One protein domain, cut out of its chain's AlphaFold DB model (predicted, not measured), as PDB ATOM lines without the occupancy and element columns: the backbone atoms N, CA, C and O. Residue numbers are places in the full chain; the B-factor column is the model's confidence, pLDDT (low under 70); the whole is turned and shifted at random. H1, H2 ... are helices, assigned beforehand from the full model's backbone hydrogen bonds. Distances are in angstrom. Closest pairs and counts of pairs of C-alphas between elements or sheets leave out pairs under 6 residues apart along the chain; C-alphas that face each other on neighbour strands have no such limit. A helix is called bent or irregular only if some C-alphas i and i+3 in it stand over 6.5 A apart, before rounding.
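What this domain is: This is residues 54 to 171 of the 174 residues of an uncharacterized protein of Betaproteobacteria bacterium (UniProt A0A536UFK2). Two helical hairpins, H1 with H2 and H4 with H5, pack side by side into an elongated four-helix bundle, the second hairpin shifted along the long axis so that its turn lies at one end. The short helix H3 sits crosswise by the beginning of H1 at the other end, and the link of residues 116 to 124 leads from it to H4. The printed part has 118 residues with five named helices, H1 to H5 in order, and no named strand; the class is all helix. It is only just compact, close to loose, with a radius of gyration of the C-alphas of 15.8 A, and spans 53 by 32 by 23 A.

Where its parts are: H1, residues 58 to 79, begins at C-alpha 58 (95.865, 119.807, 141.028) and measures 32.1 A from first to last C-alpha. H2, residues 83 to 103, measures 30.7 A; it is neither bent nor irregular, but only just: C-alphas 83 and 86 are 6.2 A apart. H3 is residues 108 to 115. H4, residues 125 to 140, begins at C-alpha 125 (78.952, 127.115, 138.979) and measures 22.5 A. H5, residues 148 to 169, measures 31.8 A and ends at C-alpha 169 (88.581, 139.643, 136.175).

How they stand to each other: H1, H2, H4 and H5 form an up and down bundle, each helix running against the one before it. H1 is the hub, touching H2, H3 and H4. H1 and H2 are a hairpin at a shallow tilt of 20 degrees, opposite ways; their closest C-alphas, of Gly 74 and Gly 88, are 3.8 A apart. With residues 61 to 65 alone H1 touches H3, about perpendicular at 89 degrees, the closest C-alphas being those of Ser 61 and Leu 111 at 6.6 A. H1 and H4 touch at a shallow tilt of 12 degrees, the same way, closest at the C-alphas of Ile 73 and Glu 131, 6.7 A. H4 and H5 are a hairpin at a shallow tilt of 25 degrees, opposite ways, with the closest C-alphas, of Ala 140 and Gly 148, 4.8 A apart. H2 and H5 touch, closest at the C-alphas of Ser 87 and Lys 160, 6.7 A. H2 and H4 are close but not clearly touching, with 1 pair of C-alphas within 8 A; H1 and H5 are apart. Every O i to N i+4 pair is within hydrogen-bond range in H1, H3, H4 and H5, and 16 of 17 are in H2.

The domain as a whole: The two C-alphas farthest apart, those of Arg 56 and Gly 145, are 53.2 A apart. The printed part has no cut. The links H1 to H2 and H2 to H3 are tight, those from H3 to H4 and H4 to H5 short, and no link is long. The mean pLDDT of the printed part is 74.5; it is under 70 in residues 54 to 62, 102 to 124, 144 to 145 and 166 to 171.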
ATOM      1  N   PRO A  54      98.237 114.417 142.033       46.34
ATOM      2  CA  PRO A  54      99.518 114.762 142.632       46.34
ATOM      3  C   PRO A  54      99.362 116.155 143.275       46.34
ATOM      4  O   PRO A  54      99.079 117.099 142.531       46.34
ATOM      5  N   PRO A  55      99.551 116.338 144.600       48.72
ATOM      6  CA  PRO A  55      99.115 117.562 145.294       48.72
ATOM      7  C   PRO A  55      99.671 118.870 144.707       48.72
ATOM      8  O   PRO A  55      99.026 119.908 144.748       48.72
ATOM      9  N   ARG A  56     100.851 118.799 144.080       50.56
ATOM     10  CA  ARG A  56     101.540 119.917 143.412       50.56
ATOM     11  C   ARG A  56     101.009 120.312 142.019       50.56
ATOM     12  O   ARG A  56     101.507 121.282 141.466       50.56
ATOM     13  N   TRP A  57     100.086 119.553 141.418       53.19
ATOM     14  CA  TRP A  57      99.605 119.766 140.037       53.19
ATOM     15  C   TRP A  57      98.074 119.900 139.919       53.19
ATOM     16  O   TRP A  57      97.562 120.088 138.813       53.19
ATOM     17  N   GLY A  58      97.334 119.821 141.035       57.97
ATOM     18  CA  GLY A  58      95.865 119.807 141.028       57.97
ATOM     19  C   GLY A  58      95.232 121.031 140.367       57.97
ATOM     20  O   GLY A  58      94.357 120.902 139.512       57.97
ATOM     21  N   MET A  59      95.773 122.210 140.677       63.19
ATOM     22  CA  MET A  59      95.432 123.485 140.044       63.19
ATOM     23  C   MET A  59      95.564 123.462 138.524       63.19
ATOM     24  O   MET A  59      94.617 123.780 137.809       63.19
ATOM     25  N   LEU A  60      96.732 123.063 138.032       64.56
ATOM     26  CA  LEU A  60      97.066 123.138 136.612       64.56
ATOM     27  C   LEU A  60      96.238 122.135 135.793       64.56
ATOM     28  O   LEU A  60      95.867 122.411 134.655       64.56
ATOM     29  N   SER A  61      95.847 121.028 136.425       65.25
ATOM     30  CA  SER A  61      94.911 120.043 135.876       65.25
ATOM     31  C   SER A  61      93.463 120.557 135.821       65.25
ATOM     32  O   SER A  61      92.766 120.352 134.827       65.25
ATOM     33  N   ALA A  62      92.999 121.257 136.863       68.00
ATOM     34  CA  ALA A  62      91.658 121.845 136.900       68.00
ATOM     35  C   ALA A  62      91.491 122.974 135.868       68.00
ATOM     36  O   ALA A  62      90.469 123.033 135.183       68.00
ATOM     37  N   VAL A  63      92.511 123.827 135.712       73.00
ATOM     38  CA  VAL A  63      92.538 124.892 134.695       73.00
ATOM     39  C   VAL A  63      92.547 124.308 133.279       73.00
ATOM     40  O   VAL A  63      91.790 124.783 132.430       73.00
ATOM     41  N   ALA A  64      93.307 123.234 133.030       74.25
ATOM     42  CA  ALA A  64      93.285 122.537 131.743       74.25
ATOM     43  C   ALA A  64      91.874 122.017 131.395       74.25
ATOM     44  O   ALA A  64      91.359 122.333 130.323       74.25
ATOM     45  N   PHE A  65      91.201 121.310 132.315       74.00
ATOM     46  CA  PHE A  65      89.823 120.831 132.109       74.00
ATOM     47  C   PHE A  65      88.828 121.968 131.808       74.00
ATOM     48  O   PHE A  65      87.992 121.846 130.910       74.00
ATOM     49  N   GLN A  66      88.907 123.082 132.542       78.19
ATOM     50  CA  GLN A  66      87.999 124.223 132.358       78.19
ATOM     51  C   GLN A  66      88.243 124.940 131.021       78.19
ATOM     52  O   GLN A  66      87.283 125.298 130.337       78.19
ATOM     53  N   SER A  67      89.508 125.071 130.609       79.31
ATOM     54  CA  SER A  67      89.895 125.655 129.317       79.31
ATOM     55  C   SER A  67      89.395 124.801 128.144       79.31
ATOM     56  O   SER A  67      88.793 125.330 127.209       79.31
ATOM     57  N   VAL A  68      89.524 123.467 128.233       78.25
ATOM     58  CA  VAL A  68      88.949 122.528 127.249       78.25
ATOM     59  C   VAL A  68      87.433 122.692 127.144       78.25
ATOM     60  O   VAL A  68      86.909 122.834 126.036       78.25
ATOM     61  N   ARG A  69      86.712 122.749 128.271       79.38
ATOM     62  CA  ARG A  69      85.248 122.892 128.254       79.38
ATOM     63  C   ARG A  69      84.788 124.222 127.652       79.38
ATOM     64  O   ARG A  69      83.852 124.229 126.855       79.38
ATOM     65  N   LEU A  70      85.452 125.334 127.976       82.62
ATOM     66  CA  LEU A  70      85.155 126.643 127.380       82.62
ATOM     67  C   LEU A  70      85.382 126.653 125.863       82.62
ATOM     68  O   LEU A  70      84.542 127.160 125.118       82.62
ATOM     69  N   TYR A  71      86.471 126.040 125.394       85.25
ATOM     70  CA  TYR A  71      86.768 125.929 123.967       85.25
ATOM     71  C   TYR A  71      85.750 125.047 123.223       85.25
ATOM     72  O   TYR A  71      85.322 125.395 122.125       85.25
ATOM     73  N   GLN A  72      85.297 123.941 123.830       83.38
ATOM     74  CA  GLN A  72      84.220 123.098 123.286       83.38
ATOM     75  C   GLN A  72      82.910 123.882 123.108       83.38
ATOM     76  O   GLN A  72      82.298 123.812 122.040       83.38
ATOM     77  N   ILE A  73      82.504 124.656 124.123       86.31
ATOM     78  CA  ILE A  73      81.315 125.524 124.060       86.31
ATOM     79  C   ILE A  73      81.480 126.570 122.943       86.31
ATOM     80  O   ILE A  73      80.561 126.785 122.152       86.31
ATOM     81  N   GLY A  74      82.671 127.167 122.827       87.44
ATOM     82  CA  GLY A  74      83.009 128.100 121.755       87.44
ATOM     83  C   GLY A  74      82.910 127.488 120.348       87.44
ATOM     84  O   GLY A  74      82.273 128.092 119.482       87.44
ATOM     85  N   ARG A  75      83.437 126.268 120.129       86.31
ATOM     86  CA  ARG A  75      83.297 125.531 118.851       86.31
ATOM     87  C   ARG A  75      81.833 125.290 118.480       86.31
ATOM     88  O   ARG A  75      81.475 125.421 117.313       86.31
ATOM     89  N   GLU A  76      80.990 124.903 119.437       86.31
ATOM     90  CA  GLU A  76      79.579 124.600 119.158       86.31
ATOM     91  C   GLU A  76      78.780 125.859 118.790       86.31
ATOM     92  O   GLU A  76      77.911 125.816 117.918       86.31
ATOM     93  N   LEU A  77      79.105 127.002 119.396       86.31
ATOM     94  CA  LEU A  77      78.538 128.298 119.017       86.31
ATOM     95  C   LEU A  77      79.042 128.773 117.646       86.31
ATOM     96  O   LEU A  77      78.258 129.309 116.865       86.31
ATOM     97  N   GLU A  78      80.314 128.532 117.310       87.50
ATOM     98  CA  GLU A  78      80.847 128.810 115.969       87.50
ATOM     99  C   GLU A  78      80.159 127.964 114.887       87.50
ATOM    100  O   GLU A  78      79.736 128.500 113.861       87.50
ATOM    101  N   ARG A  79      79.951 126.665 115.143       84.88
ATOM    102  CA  ARG A  79      79.276 125.734 114.219       84.88
ATOM    103  C   ARG A  79      77.835 126.111 113.878       84.88
ATOM    104  O   ARG A  79      77.367 125.756 112.800       84.88
ATOM    105  N   GLN A  80      77.138 126.838 114.751       81.44
ATOM    106  CA  GLN A  80      75.787 127.343 114.469       81.44
ATOM    107  C   GLN A  80      75.777 128.461 113.411       81.44
ATOM    108  O   GLN A  80      74.741 128.714 112.791       81.44
ATOM    109  N   GLY A  81      76.920 129.121 113.184       74.38
ATOM    110  CA  GLY A  81      77.051 130.251 112.268       74.38
ATOM    111  C   GLY A  81      76.252 131.486 112.704       74.38
ATOM    112  O   GLY A  81      75.603 131.506 113.748       74.38
ATOM    113  N   LYS A  82      76.271 132.537 111.873       80.00
ATOM    114  CA  LYS A  82      75.568 133.815 112.125       80.00
ATOM    115  C   LYS A  82      75.982 134.431 113.483       80.00
ATOM    116  O   LYS A  82      77.156 134.390 113.835       80.00
ATOM    117  N   ALA A  83      75.049 135.042 114.221       77.12
ATOM    118  CA  ALA A  83      75.340 135.816 115.434       77.12
ATOM    119  C   ALA A  83      76.026 135.031 116.585       77.12
ATOM    120  O   ALA A  83      76.911 135.606 117.218       77.12
ATOM    121  N   PRO A  84      75.711 133.744 116.853       82.44
ATOM    122  CA  PRO A  84      76.466 132.933 117.817       82.44
ATOM    123  C   PRO A  84      77.963 132.780 117.537       82.44
ATOM    124  O   PRO A  84      78.737 132.645 118.486       82.44
ATOM    125  N   ALA A  85      78.391 132.829 116.272       85.88
ATOM    126  CA  ALA A  85      79.771 132.506 115.919       85.88
ATOM    127  C   ALA A  85      80.794 133.524 116.444       85.88
ATOM    128  O   ALA A  85      81.890 133.133 116.841       85.88
ATOM    129  N   GLU A  86      80.423 134.804 116.536       86.25
ATOM    130  CA  GLU A  86      81.266 135.849 117.133       86.25
ATOM    131  C   GLU A  86      81.568 135.545 118.613       86.25
ATOM    132  O   GLU A  86      82.728 135.520 119.027       86.25
ATOM    133  N   SER A  87      80.532 135.245 119.407       84.69
ATOM    134  CA  SER A  87      80.691 134.872 120.819       84.69
ATOM    135  C   SER A  87      81.437 133.541 120.982       84.69
ATOM    136  O   SER A  87      82.207 133.380 121.929       84.69
ATOM    137  N   GLY A  88      81.254 132.602 120.048       87.06
ATOM    138  CA  GLY A  88      82.016 131.353 119.994       87.06
ATOM    139  C   GLY A  88      83.519 131.590 119.813       87.06
ATOM    140  O   GLY A  88      84.329 131.064 120.577       87.06
ATOM    141  N   GLN A  89      83.899 132.459 118.870       87.25
ATOM    142  CA  GLN A  89      85.293 132.852 118.634       87.25
ATOM    143  C   GLN A  89      85.913 133.596 119.822       87.25
ATOM    144  O   GLN A  89      87.070 133.341 120.168       87.25
ATOM    145  N   GLN A  90      85.155 134.469 120.491       84.75
ATOM    146  CA  GLN A  90      85.598 135.142 121.719       84.75
ATOM    147  C   GLN A  90      85.888 134.140 122.853       84.75
ATOM    148  O   GLN A  90      86.950 134.218 123.473       84.75
ATOM    149  N   LEU A  91      85.009 133.153 123.079       83.62
ATOM    150  CA  LEU A  91      85.217 132.088 124.073       83.62
ATOM    151  C   LEU A  91      86.433 131.210 123.764       83.62
ATOM    152  O   LEU A  91      87.228 130.936 124.661       83.62
ATOM    153  N   MET A  92      86.606 130.795 122.504       86.62
ATOM    154  CA  MET A  92      87.772 130.004 122.093       86.62
ATOM    155  C   MET A  92      89.085 130.774 122.287       86.62
ATOM    156  O   MET A  92      90.083 130.191 122.715       86.62
ATOM    157  N   SER A  93      89.078 132.082 122.018       84.00
ATOM    158  CA  SER A  93      90.250 132.950 122.179       84.00
ATOM    159  C   SER A  93      90.628 133.103 123.658       84.00
ATOM    160  O   SER A  93      91.783 132.887 124.016       84.00
ATOM    161  N   TYR A  94      89.647 133.377 124.528       82.00
ATOM    162  CA  TYR A  94      89.846 133.435 125.982       82.00
ATOM    163  C   TYR A  94      90.379 132.107 126.546       82.00
ATOM    164  O   TYR A  94      91.369 132.096 127.272       82.00
ATOM    165  N   ALA A  95      89.769 130.980 126.165       80.69
ATOM    166  CA  ALA A  95      90.190 129.653 126.614       80.69
ATOM    167  C   ALA A  95      91.633 129.307 126.202       80.69
ATOM    168  O   ALA A  95      92.350 128.672 126.971       80.69
ATOM    169  N   SER A  96      92.060 129.745 125.012       79.94
ATOM    170  CA  SER A  96      93.433 129.544 124.528       79.94
ATOM    171  C   SER A  96      94.433 130.392 125.321       79.94
ATOM    172  O   SER A  96      95.455 129.871 125.752       79.94
ATOM    173  N   GLY A  97      94.109 131.664 125.595       77.62
ATOM    174  CA  GLY A  97      94.956 132.547 126.408       77.62
ATOM    175  C   GLY A  97      95.176 132.015 127.827       77.62
ATOM    176  O   GLY A  97      96.315 131.866 128.259       77.62
ATOM    177  N   VAL A  98      94.097 131.622 128.516       75.06
ATOM    178  CA  VAL A  98      94.170 131.025 129.864       75.06
ATOM    179  C   VAL A  98      95.013 129.743 129.875       75.06
ATOM    180  O   VAL A  98      95.773 129.509 130.817       75.06
ATOM    181  N   TYR A  99      94.900 128.913 128.833       76.44
ATOM    182  CA  TYR A  99      95.701 127.698 128.700       76.44
ATOM    183  C   TYR A  99      97.194 128.018 128.549       76.44
ATOM    184  O   TYR A  99      98.012 127.479 129.293       76.44
ATOM    185  N   ASP A 100      97.557 128.914 127.632       73.00
ATOM    186  CA  ASP A 100      98.956 129.243 127.357       73.00
ATOM    187  C   ASP A 100      99.629 129.943 128.554       73.00
ATOM    188  O   ASP A 100     100.758 129.598 128.913       73.00
ATOM    189  N   GLU A 101      98.920 130.858 129.224       71.19
ATOM    190  CA  GLU A 101      99.420 131.600 130.389       71.19
ATOM    191  C   GLU A 101      99.615 130.716 131.629       71.19
ATOM    192  O   GLU A 101     100.629 130.829 132.321       71.19
ATOM    193  N   ILE A 102      98.658 129.828 131.931       66.81
ATOM    194  CA  ILE A 102      98.661 129.060 133.184       66.81
ATOM    195  C   ILE A 102      99.277 127.667 132.994       66.81
ATOM    196  O   ILE A 102     100.107 127.230 133.797       66.81
ATOM    197  N   CYS A 103      98.898 126.948 131.934       62.75
ATOM    198  CA  CYS A 103      99.334 125.572 131.698       62.75
ATOM    199  C   CYS A 103     100.687 125.469 130.975       62.75
ATOM    200  O   CYS A 103     101.292 124.398 131.035       62.75
ATOM    201  N   GLY A 104     101.214 126.547 130.376       56.53
ATOM    202  CA  GLY A 104     102.477 126.551 129.613       56.53
ATOM    203  C   GLY A 104     103.736 126.100 130.377       56.53
ATOM    204  O   GLY A 104     104.755 125.782 129.766       56.53
ATOM    205  N   SER A 105     103.669 126.010 131.710       55.56
ATOM    206  CA  SER A 105     104.727 125.448 132.567       55.56
ATOM    207  C   SER A 105     104.717 123.911 132.675       55.56
ATOM    208  O   SER A 105     105.695 123.318 133.137       55.56
ATOM    209  N   VAL A 106     103.634 123.247 132.257       54.31
ATOM    210  CA  VAL A 106     103.480 121.786 132.298       54.31
ATOM    211  C   VAL A 106     103.652 121.216 130.886       54.31
ATOM    212  O   VAL A 106     102.944 121.639 129.974       54.31
ATOM    213  N   PRO A 107     104.526 120.214 130.666       62.00
ATOM    214  CA  PRO A 107     104.615 119.548 129.370       62.00
ATOM    215  C   PRO A 107     103.261 118.945 128.985       62.00
ATOM    216  O   PRO A 107     102.698 118.161 129.751       62.00
ATOM    217  N   ILE A 108     102.741 119.274 127.801       65.25
ATOM    218  CA  ILE A 108     101.359 118.923 127.442       65.25
ATOM    219  C   ILE A 108     101.066 117.417 127.481       65.25
ATOM    220  O   ILE A 108      99.980 117.015 127.887       65.25
ATOM    221  N   SER A 109     102.045 116.567 127.167       60.09
ATOM    222  CA  SER A 109     101.914 115.109 127.280       60.09
ATOM    223  C   SER A 109     101.620 114.631 128.710       60.09
ATOM    224  O   SER A 109     100.984 113.593 128.883       60.09
ATOM    225  N   VAL A 110     102.037 115.386 129.734       59.69
ATOM    226  CA  VAL A 110     101.724 115.124 131.148       59.69
ATOM    227  C   VAL A 110     100.292 115.541 131.473       59.69
ATOM    228  O   VAL A 110      99.608 114.799 132.175       59.69
ATOM    229  N   LEU A 111      99.827 116.680 130.945       66.31
ATOM    230  CA  LEU A 111      98.427 117.098 131.080       66.31
ATOM    231  C   LEU A 111      97.507 116.080 130.405       66.31
ATOM    232  O   LEU A 111      96.653 115.529 131.085       66.31
ATOM    233  N   ILE A 112      97.747 115.753 129.127       64.44
ATOM    234  CA  ILE A 112      96.990 114.732 128.383       64.44
ATOM    235  C   ILE A 112      96.927 113.444 129.197       64.44
ATOM    236  O   ILE A 112      95.837 113.064 129.604       64.44
ATOM    237  N   ALA A 113      98.078 112.830 129.513       60.50
ATOM    238  CA  ALA A 113      98.148 111.550 130.222       60.50
ATOM    239  C   ALA A 113      97.408 111.542 131.569       60.50
ATOM    240  O   ALA A 113      96.912 110.498 131.989       60.50
ATOM    241  N   TRP A 114      97.339 112.687 132.254       64.69
ATOM    242  CA  TRP A 114      96.576 112.815 133.486       64.69
ATOM    243  C   TRP A 114      95.059 112.875 133.215       64.69
ATOM    244  O   TRP A 114      94.298 112.167 133.873       64.69
ATOM    245  N   LEU A 115      94.612 113.610 132.194       64.44
ATOM    246  CA  LEU A 115      93.198 113.671 131.792       64.44
ATOM    247  C   LEU A 115      92.647 112.296 131.340       64.44
ATOM    248  O   LEU A 115      91.492 112.000 131.619       64.44
ATOM    249  N   LEU A 116      93.472 111.419 130.742       61.94
ATOM    250  CA  LEU A 116      93.069 110.056 130.309       61.94
ATOM    251  C   LEU A 116      92.720 109.099 131.463       61.94
ATOM    252  O   LEU A 116      92.131 108.036 131.265       61.94
ATOM    253  N   HIS A 117      93.221 109.387 132.665       61.09
ATOM    254  CA  HIS A 117      93.224 108.443 133.788       61.09
ATOM    255  C   HIS A 117      92.456 108.955 135.008       61.09
ATOM    256  O   HIS A 117      92.336 108.244 136.008       61.09
ATOM    257  N   HIS A 118      91.899 110.161 134.922       62.00
ATOM    258  CA  HIS A 118      91.174 110.814 135.999       62.00
ATOM    259  C   HIS A 118      89.914 111.479 135.451       62.00
ATOM    260  O   HIS A 118      89.953 112.181 134.444       62.00
ATOM    261  N   LYS A 119      88.775 111.281 136.124       61.38
ATOM    262  CA  LYS A 119      87.516 111.900 135.686       61.38
ATOM    263  C   LYS A 119      87.607 113.420 135.854       61.38
ATOM    264  O   LYS A 119      88.204 113.858 136.848       61.38
ATOM    265  N   PRO A 120      86.953 114.215 134.985       62.56
ATOM    266  CA  PRO A 120      86.858 115.657 135.178       62.56
ATOM    267  C   PRO A 120      86.355 116.007 136.582       62.56
ATOM    268  O   PRO A 120      85.483 115.310 137.117       62.56
ATOM    269  N   PRO A 121      86.849 117.101 137.187       62.84
ATOM    270  CA  PRO A 121      86.133 117.712 138.287       62.84
ATOM    271  C   PRO A 121      84.751 118.165 137.793       62.84
ATOM    272  O   PRO A 121      84.608 118.559 136.630       62.84
ATOM    273  N   PRO A 122      83.719 118.140 138.653       63.41
ATOM    274  CA  PRO A 122      82.430 118.713 138.297       63.41
ATOM    275  C   PRO A 122      82.628 120.188 137.903       63.41
ATOM    276  O   PRO A 122      83.343 120.904 138.611       63.41
ATOM    277  N   PRO A 123      82.008 120.675 136.811       66.81
ATOM    278  CA  PRO A 123      82.221 122.046 136.361       66.81
ATOM    279  C   PRO A 123      81.823 123.034 137.469       66.81
ATOM    280  O   PRO A 123      80.788 122.818 138.124       66.81
ATOM    281  N   PRO A 124      82.607 124.102 137.707       66.69
ATOM    282  CA  PRO A 124      82.260 125.121 138.691       66.69
ATOM    283  C   PRO A 124      80.967 125.856 138.294       66.69
ATOM    284  O   PRO A 124      80.628 125.886 137.108       66.69
ATOM    285  N   PRO A 125      80.246 126.481 139.248       75.56
ATOM    286  CA  PRO A 125      78.952 127.115 138.979       75.56
ATOM    287  C   PRO A 125      78.973 128.098 137.800       75.56
ATOM    288  O   PRO A 125      78.140 127.991 136.905       75.56
ATOM    289  N   TRP A 126      79.992 128.962 137.728       75.06
ATOM    290  CA  TRP A 126      80.140 129.952 136.654       75.06
ATOM    291  C   TRP A 126      80.282 129.323 135.257       75.06
ATOM    292  O   TRP A 126      79.802 129.887 134.276       75.06
ATOM    293  N   LEU A 127      80.903 128.141 135.153       73.38
ATOM    294  CA  LEU A 127      81.064 127.427 133.884       73.38
ATOM    295  C   LEU A 127      79.759 126.731 133.475       73.38
ATOM    296  O   LEU A 127      79.420 126.714 132.293       73.38
ATOM    297  N   ARG A 128      78.986 126.225 134.449       77.12
ATOM    298  CA  ARG A 128      77.643 125.672 134.199       77.12
ATOM    299  C   ARG A 128      76.688 126.727 133.658       77.12
ATOM    300  O   ARG A 128      75.904 126.414 132.772       77.12
ATOM    301  N   GLU A 129      76.755 127.960 134.159       78.62
ATOM    302  CA  GLU A 129      75.941 129.066 133.637       78.62
ATOM    303  C   GLU A 129      76.244 129.345 132.158       78.62
ATOM    304  O   GLU A 129      75.324 129.439 131.347       78.62
ATOM    305  N   ILE A 130      77.528 129.412 131.782       80.50
ATOM    306  CA  ILE A 130      77.953 129.615 130.385       80.50
ATOM    307  C   ILE A 130      77.469 128.459 129.497       80.50
ATOM    308  O   ILE A 130      76.927 128.695 128.417       80.50
ATOM    309  N   GLU A 131      77.606 127.218 129.964       84.56
ATOM    310  CA  GLU A 131      77.134 126.022 129.258       84.56
ATOM    311  C   GLU A 131      75.606 126.014 129.065       84.56
ATOM    312  O   GLU A 131      75.114 125.714 127.974       84.56
ATOM    313  N   GLN A 132      74.844 126.401 130.091       86.50
ATOM    314  CA  GLN A 132      73.385 126.519 130.024       86.50
ATOM    315  C   GLN A 132      72.945 127.599 129.031       86.50
ATOM    316  O   GLN A 132      72.092 127.331 128.184       86.50
ATOM    317  N   VAL A 133      73.545 128.793 129.078       85.75
ATOM    318  CA  VAL A 133      73.215 129.899 128.162       85.75
ATOM    319  C   VAL A 133      73.600 129.560 126.716       85.75
ATOM    320  O   VAL A 133      72.830 129.834 125.792       85.75
ATOM    321  N   ALA A 134      74.737 128.896 126.493       85.12
ATOM    322  CA  ALA A 134      75.120 128.409 125.166       85.12
ATOM    323  C   ALA A 134      74.145 127.339 124.638       85.12
ATOM    324  O   ALA A 134      73.741 127.389 123.476       85.12
ATOM    325  N   THR A 135      73.687 126.425 125.500       86.62
ATOM    326  CA  THR A 135      72.672 125.413 125.151       86.62
ATOM    327  C   THR A 135      71.326 126.060 124.806       86.62
ATOM    328  O   THR A 135      70.709 125.707 123.803       86.62
ATOM    329  N   GLN A 136      70.884 127.056 125.578       86.00
ATOM    330  CA  GLN A 136      69.667 127.824 125.282       86.00
ATOM    331  C   GLN A 136      69.790 128.608 123.968       86.00
ATOM    332  O   GLN A 136      68.842 128.633 123.187       86.00
ATOM    333  N   THR A 137      70.970 129.166 123.675       84.81
ATOM    334  CA  THR A 137      71.278 129.812 122.386       84.81
ATOM    335  C   THR A 137      71.143 128.821 121.223       84.81
ATOM    336  O   THR A 137      70.549 129.160 120.199       84.81
ATOM    337  N   ALA A 138      71.634 127.588 121.394       82.38
ATOM    338  CA  ALA A 138      71.537 126.517 120.400       82.38
ATOM    339  C   ALA A 138      70.100 126.013 120.181       82.38
ATOM    340  O   ALA A 138      69.745 125.627 119.070       82.38
ATOM    341  N   ILE A 139      69.265 126.019 121.222       85.00
ATOM    342  CA  ILE A 139      67.833 125.711 121.105       85.00
ATOM    343  C   ILE A 139      67.124 126.851 120.363       85.00
ATOM    344  O   ILE A 139      66.448 126.602 119.367       85.00
ATOM    345  N   ALA A 140      67.334 128.099 120.788       84.38
ATOM    346  CA  ALA A 140      66.715 129.275 120.183       84.38
ATOM    347  C   ALA A 140      67.091 129.455 118.701       84.38
ATOM    348  O   ALA A 140      66.247 129.850 117.902       84.38
ATOM    349  N   SER A 141      68.321 129.098 118.305       78.62
ATOM    350  CA  SER A 141      68.769 129.148 116.902       78.62
ATOM    351  C   SER A 141      68.056 128.154 115.975       78.62
ATOM    352  O   SER A 141      68.081 128.336 114.757       78.62
ATOM    353  N   ARG A 142      67.397 127.131 116.540       82.56
ATOM    354  CA  ARG A 142      66.594 126.117 115.834       82.56
ATOM    355  C   ARG A 142      65.086 126.381 115.914       82.56
ATOM    356  O   ARG A 142      64.313 125.646 115.307       82.56
ATOM    357  N   MET A 143      64.654 127.394 116.668       82.75
ATOM    358  CA  MET A 143      63.247 127.775 116.779       82.75
ATOM    359  C   MET A 143      62.870 128.733 115.648       82.75
ATOM    360  O   MET A 143      63.366 129.858 115.579       82.75
ATOM    361  N   GLU A 144      61.959 128.308 114.780       69.50
ATOM    362  CA  GLU A 144      61.393 129.174 113.744       69.50
ATOM    363  C   GLU A 144      60.325 130.129 114.313       69.50
ATOM    364  O   GLU A 144      59.721 129.887 115.362       69.50
ATOM    365  N   GLY A 145      60.072 131.232 113.604       67.25
ATOM    366  CA  GLY A 145      59.016 132.192 113.938       67.25
ATOM    367  C   GLY A 145      59.403 133.280 114.949       67.25
ATOM    368  O   GLY A 145      60.573 133.551 115.216       67.25
ATOM    369  N   SER A 146      58.385 133.949 115.497       74.81
ATOM    370  CA  SER A 146      58.503 135.199 116.269       74.81
ATOM    371  C   SER A 146      59.148 135.071 117.656       74.81
ATOM    372  O   SER A 146      59.405 136.090 118.292       74.81
ATOM    373  N   ILE A 147      59.418 133.849 118.128       76.75
ATOM    374  CA  ILE A 147      59.963 133.579 119.470       76.75
ATOM    375  C   ILE A 147      61.471 133.284 119.419       76.75
ATOM    376  O   ILE A 147      62.212 133.740 120.290       76.75
ATOM    377  N   GLY A 148      61.945 132.568 118.389       79.31
ATOM    378  CA  GLY A 148      63.333 132.100 118.313       79.31
ATOM    379  C   GLY A 148      64.361 133.231 118.239       79.31
ATOM    380  O   GLY A 148      65.308 133.252 119.021       79.31
ATOM    381  N   ALA A 149      64.150 134.218 117.362       81.94
ATOM    382  CA  ALA A 149      65.107 135.313 117.183       81.94
ATOM    383  C   ALA A 149      65.250 136.232 118.423       81.94
ATOM    384  O   ALA A 149      66.390 136.467 118.832       81.94
ATOM    385  N   PRO A 150      64.167 136.703 119.087       85.50
ATOM    386  CA  PRO A 150      64.294 137.452 120.343       85.50
ATOM    387  C   PRO A 150      64.941 136.636 121.470       85.50
ATOM    388  O   PRO A 150      65.785 137.155 122.200       85.50
ATOM    389  N   MET A 151      64.600 135.346 121.588       85.81
ATOM    390  CA  MET A 151      65.204 134.457 122.585       85.81
ATOM    391  C   MET A 151      66.706 134.271 122.332       85.81
ATOM    392  O   MET A 151      67.504 134.389 123.260       85.81
ATOM    393  N   GLN A 152      67.113 134.063 121.075       84.69
ATOM    394  CA  GLN A 152      68.520 133.948 120.695       84.69
ATOM    395  C   GLN A 152      69.295 135.231 121.030       84.69
ATOM    396  O   GLN A 152      70.393 135.153 121.579       84.69
ATOM    397  N   GLN A 153      68.728 136.409 120.751       85.31
ATOM    398  CA  GLN A 153      69.347 137.694 121.093       85.31
ATOM    399  C   GLN A 153      69.526 137.868 122.609       85.31
ATOM    400  O   GLN A 153      70.604 138.273 123.044       85.31
ATOM    401  N   ALA A 154      68.521 137.507 123.415       87.25
ATOM    402  CA  ALA A 154      68.615 137.562 124.874       87.25
ATOM    403  C   ALA A 154      69.709 136.626 125.425       87.25
ATOM    404  O   ALA A 154      70.533 137.050 126.237       87.25
ATOM    405  N   CYS A 155      69.778 135.380 124.940       86.75
ATOM    406  CA  CYS A 155      70.826 134.436 125.339       86.75
ATOM    407  C   CYS A 155      72.229 134.913 124.920       86.75
ATOM    408  O   CYS A 155      73.168 134.819 125.709       86.75
ATOM    409  N   LEU A 156      72.379 135.487 123.720       86.00
ATOM    410  CA  LEU A 156      73.654 136.053 123.264       86.00
ATOM    411  C   LEU A 156      74.093 137.273 124.085       86.00
ATOM    412  O   LEU A 156      75.290 137.424 124.319       86.00
ATOM    413  N   GLY A 157      73.156 138.105 124.553       86.00
ATOM    414  CA  GLY A 157      73.442 139.198 125.486       86.00
ATOM    415  C   GLY A 157      74.040 138.682 126.796       86.00
ATOM    416  O   GLY A 157      75.162 139.043 127.144       86.00
ATOM    417  N   LEU A 158      73.353 137.739 127.451       86.44
ATOM    418  CA  LEU A 158      73.832 137.095 128.684       86.44
ATOM    419  C   LEU A 158      75.201 136.420 128.503       86.44
ATOM    420  O   LEU A 158      76.054 136.482 129.391       86.44
ATOM    421  N   LEU A 159      75.429 135.787 127.350       84.62
ATOM    422  CA  LEU A 159      76.707 135.157 127.036       84.62
ATOM    423  C   LEU A 159      77.831 136.195 126.897       84.62
ATOM    424  O   LEU A 159      78.905 136.005 127.469       84.62
ATOM    425  N   LYS A 160      77.583 137.305 126.189       84.62
ATOM    426  CA  LYS A 160      78.543 138.411 126.039       84.62
ATOM    427  C   LYS A 160      78.858 139.078 127.381       84.62
ATOM    428  O   LYS A 160      80.031 139.316 127.662       84.62
ATOM    429  N   ASP A 161      77.866 139.272 128.249       83.69
ATOM    430  CA  ASP A 161      78.076 139.790 129.608       83.69
ATOM    431  C   ASP A 161      78.961 138.859 130.453       83.69
ATOM    432  O   ASP A 161      79.866 139.318 131.158       83.69
ATOM    433  N   ARG A 162      78.748 137.537 130.366       80.31
ATOM    434  CA  ARG A 162      79.582 136.543 131.062       80.31
ATOM    435  C   ARG A 162      81.010 136.494 130.508       80.31
ATOM    436  O   ARG A 162      81.944 136.486 131.305       80.31
ATOM    437  N   ILE A 163      81.202 136.558 129.188       76.56
ATOM    438  CA  ILE A 163      82.535 136.686 128.559       76.56
ATOM    439  C   ILE A 163      83.233 137.972 129.037       76.56
ATOM    440  O   ILE A 163      84.394 137.936 129.444       76.56
ATOM    441  N   GLY A 164      82.518 139.100 129.077       73.81
ATOM    442  CA  GLY A 164      83.036 140.366 129.598       73.81
ATOM    443  C   GLY A 164      83.471 140.279 131.064       73.81
ATOM    444  O   GLY A 164      84.514 140.816 131.433       73.81
ATOM    445  N   GLN A 165      82.726 139.557 131.906       76.06
ATOM    446  CA  GLN A 165      83.090 139.320 133.309       76.06
ATOM    447  C   GLN A 165      84.340 138.442 133.468       76.06
ATOM    448  O   GLN A 165      85.109 138.676 134.400       76.06
ATOM    449  N   LEU A 166      84.568 137.469 132.578       68.88
ATOM    450  CA  LEU A 166      85.798 136.669 132.560       68.88
ATOM    451  C   LEU A 166      87.016 137.530 132.189       68.88
ATOM    452  O   LEU A 166      88.008 137.527 132.916       68.88
ATOM    453  N   ASN A 167      86.907 138.331 131.127       65.38
ATOM    454  CA  ASN A 167      87.977 139.226 130.676       65.38
ATOM    455  C   ASN A 167      88.322 140.292 131.734       65.38
ATOM    456  O   ASN A 167      89.490 140.493 132.064       65.38
ATOM    457  N   ASN A 168      87.307 140.931 132.327       62.41
ATOM    458  CA  ASN A 168      87.489 142.004 133.312       62.41
ATOM    459  C   ASN A 168      88.052 141.522 134.662       62.41
ATOM    460  O   ASN A 168      88.604 142.327 135.414       62.41
ATOM    461  N   LYS A 169      87.928 140.228 134.991       54.03
ATOM    462  CA  LYS A 169      88.581 139.643 136.175       54.03
ATOM    463  C   LYS A 169      90.086 139.445 135.982       54.03
ATOM    464  O   LYS A 169      90.806 139.504 136.967       54.03
ATOM    465  N   GLY A 170      90.563 139.303 134.743       42.47
ATOM    466  CA  GLY A 170      91.998 139.294 134.427       42.47
ATOM    467  C   GLY A 170      92.664 140.677 134.461       42.47
ATOM    468  O   GLY A 170      93.882 140.766 134.400       42.47
ATOM    469  N   THR A 171      91.889 141.766 134.556       36.09
ATOM    470  CA  THR A 171      92.395 143.155 134.479       36.09
ATOM    471  C   THR A 171      92.331 143.932 135.796       36.09
ATOM    472  O   THR A 171      92.661 145.117 135.817       36.09
TER     473      THR A 171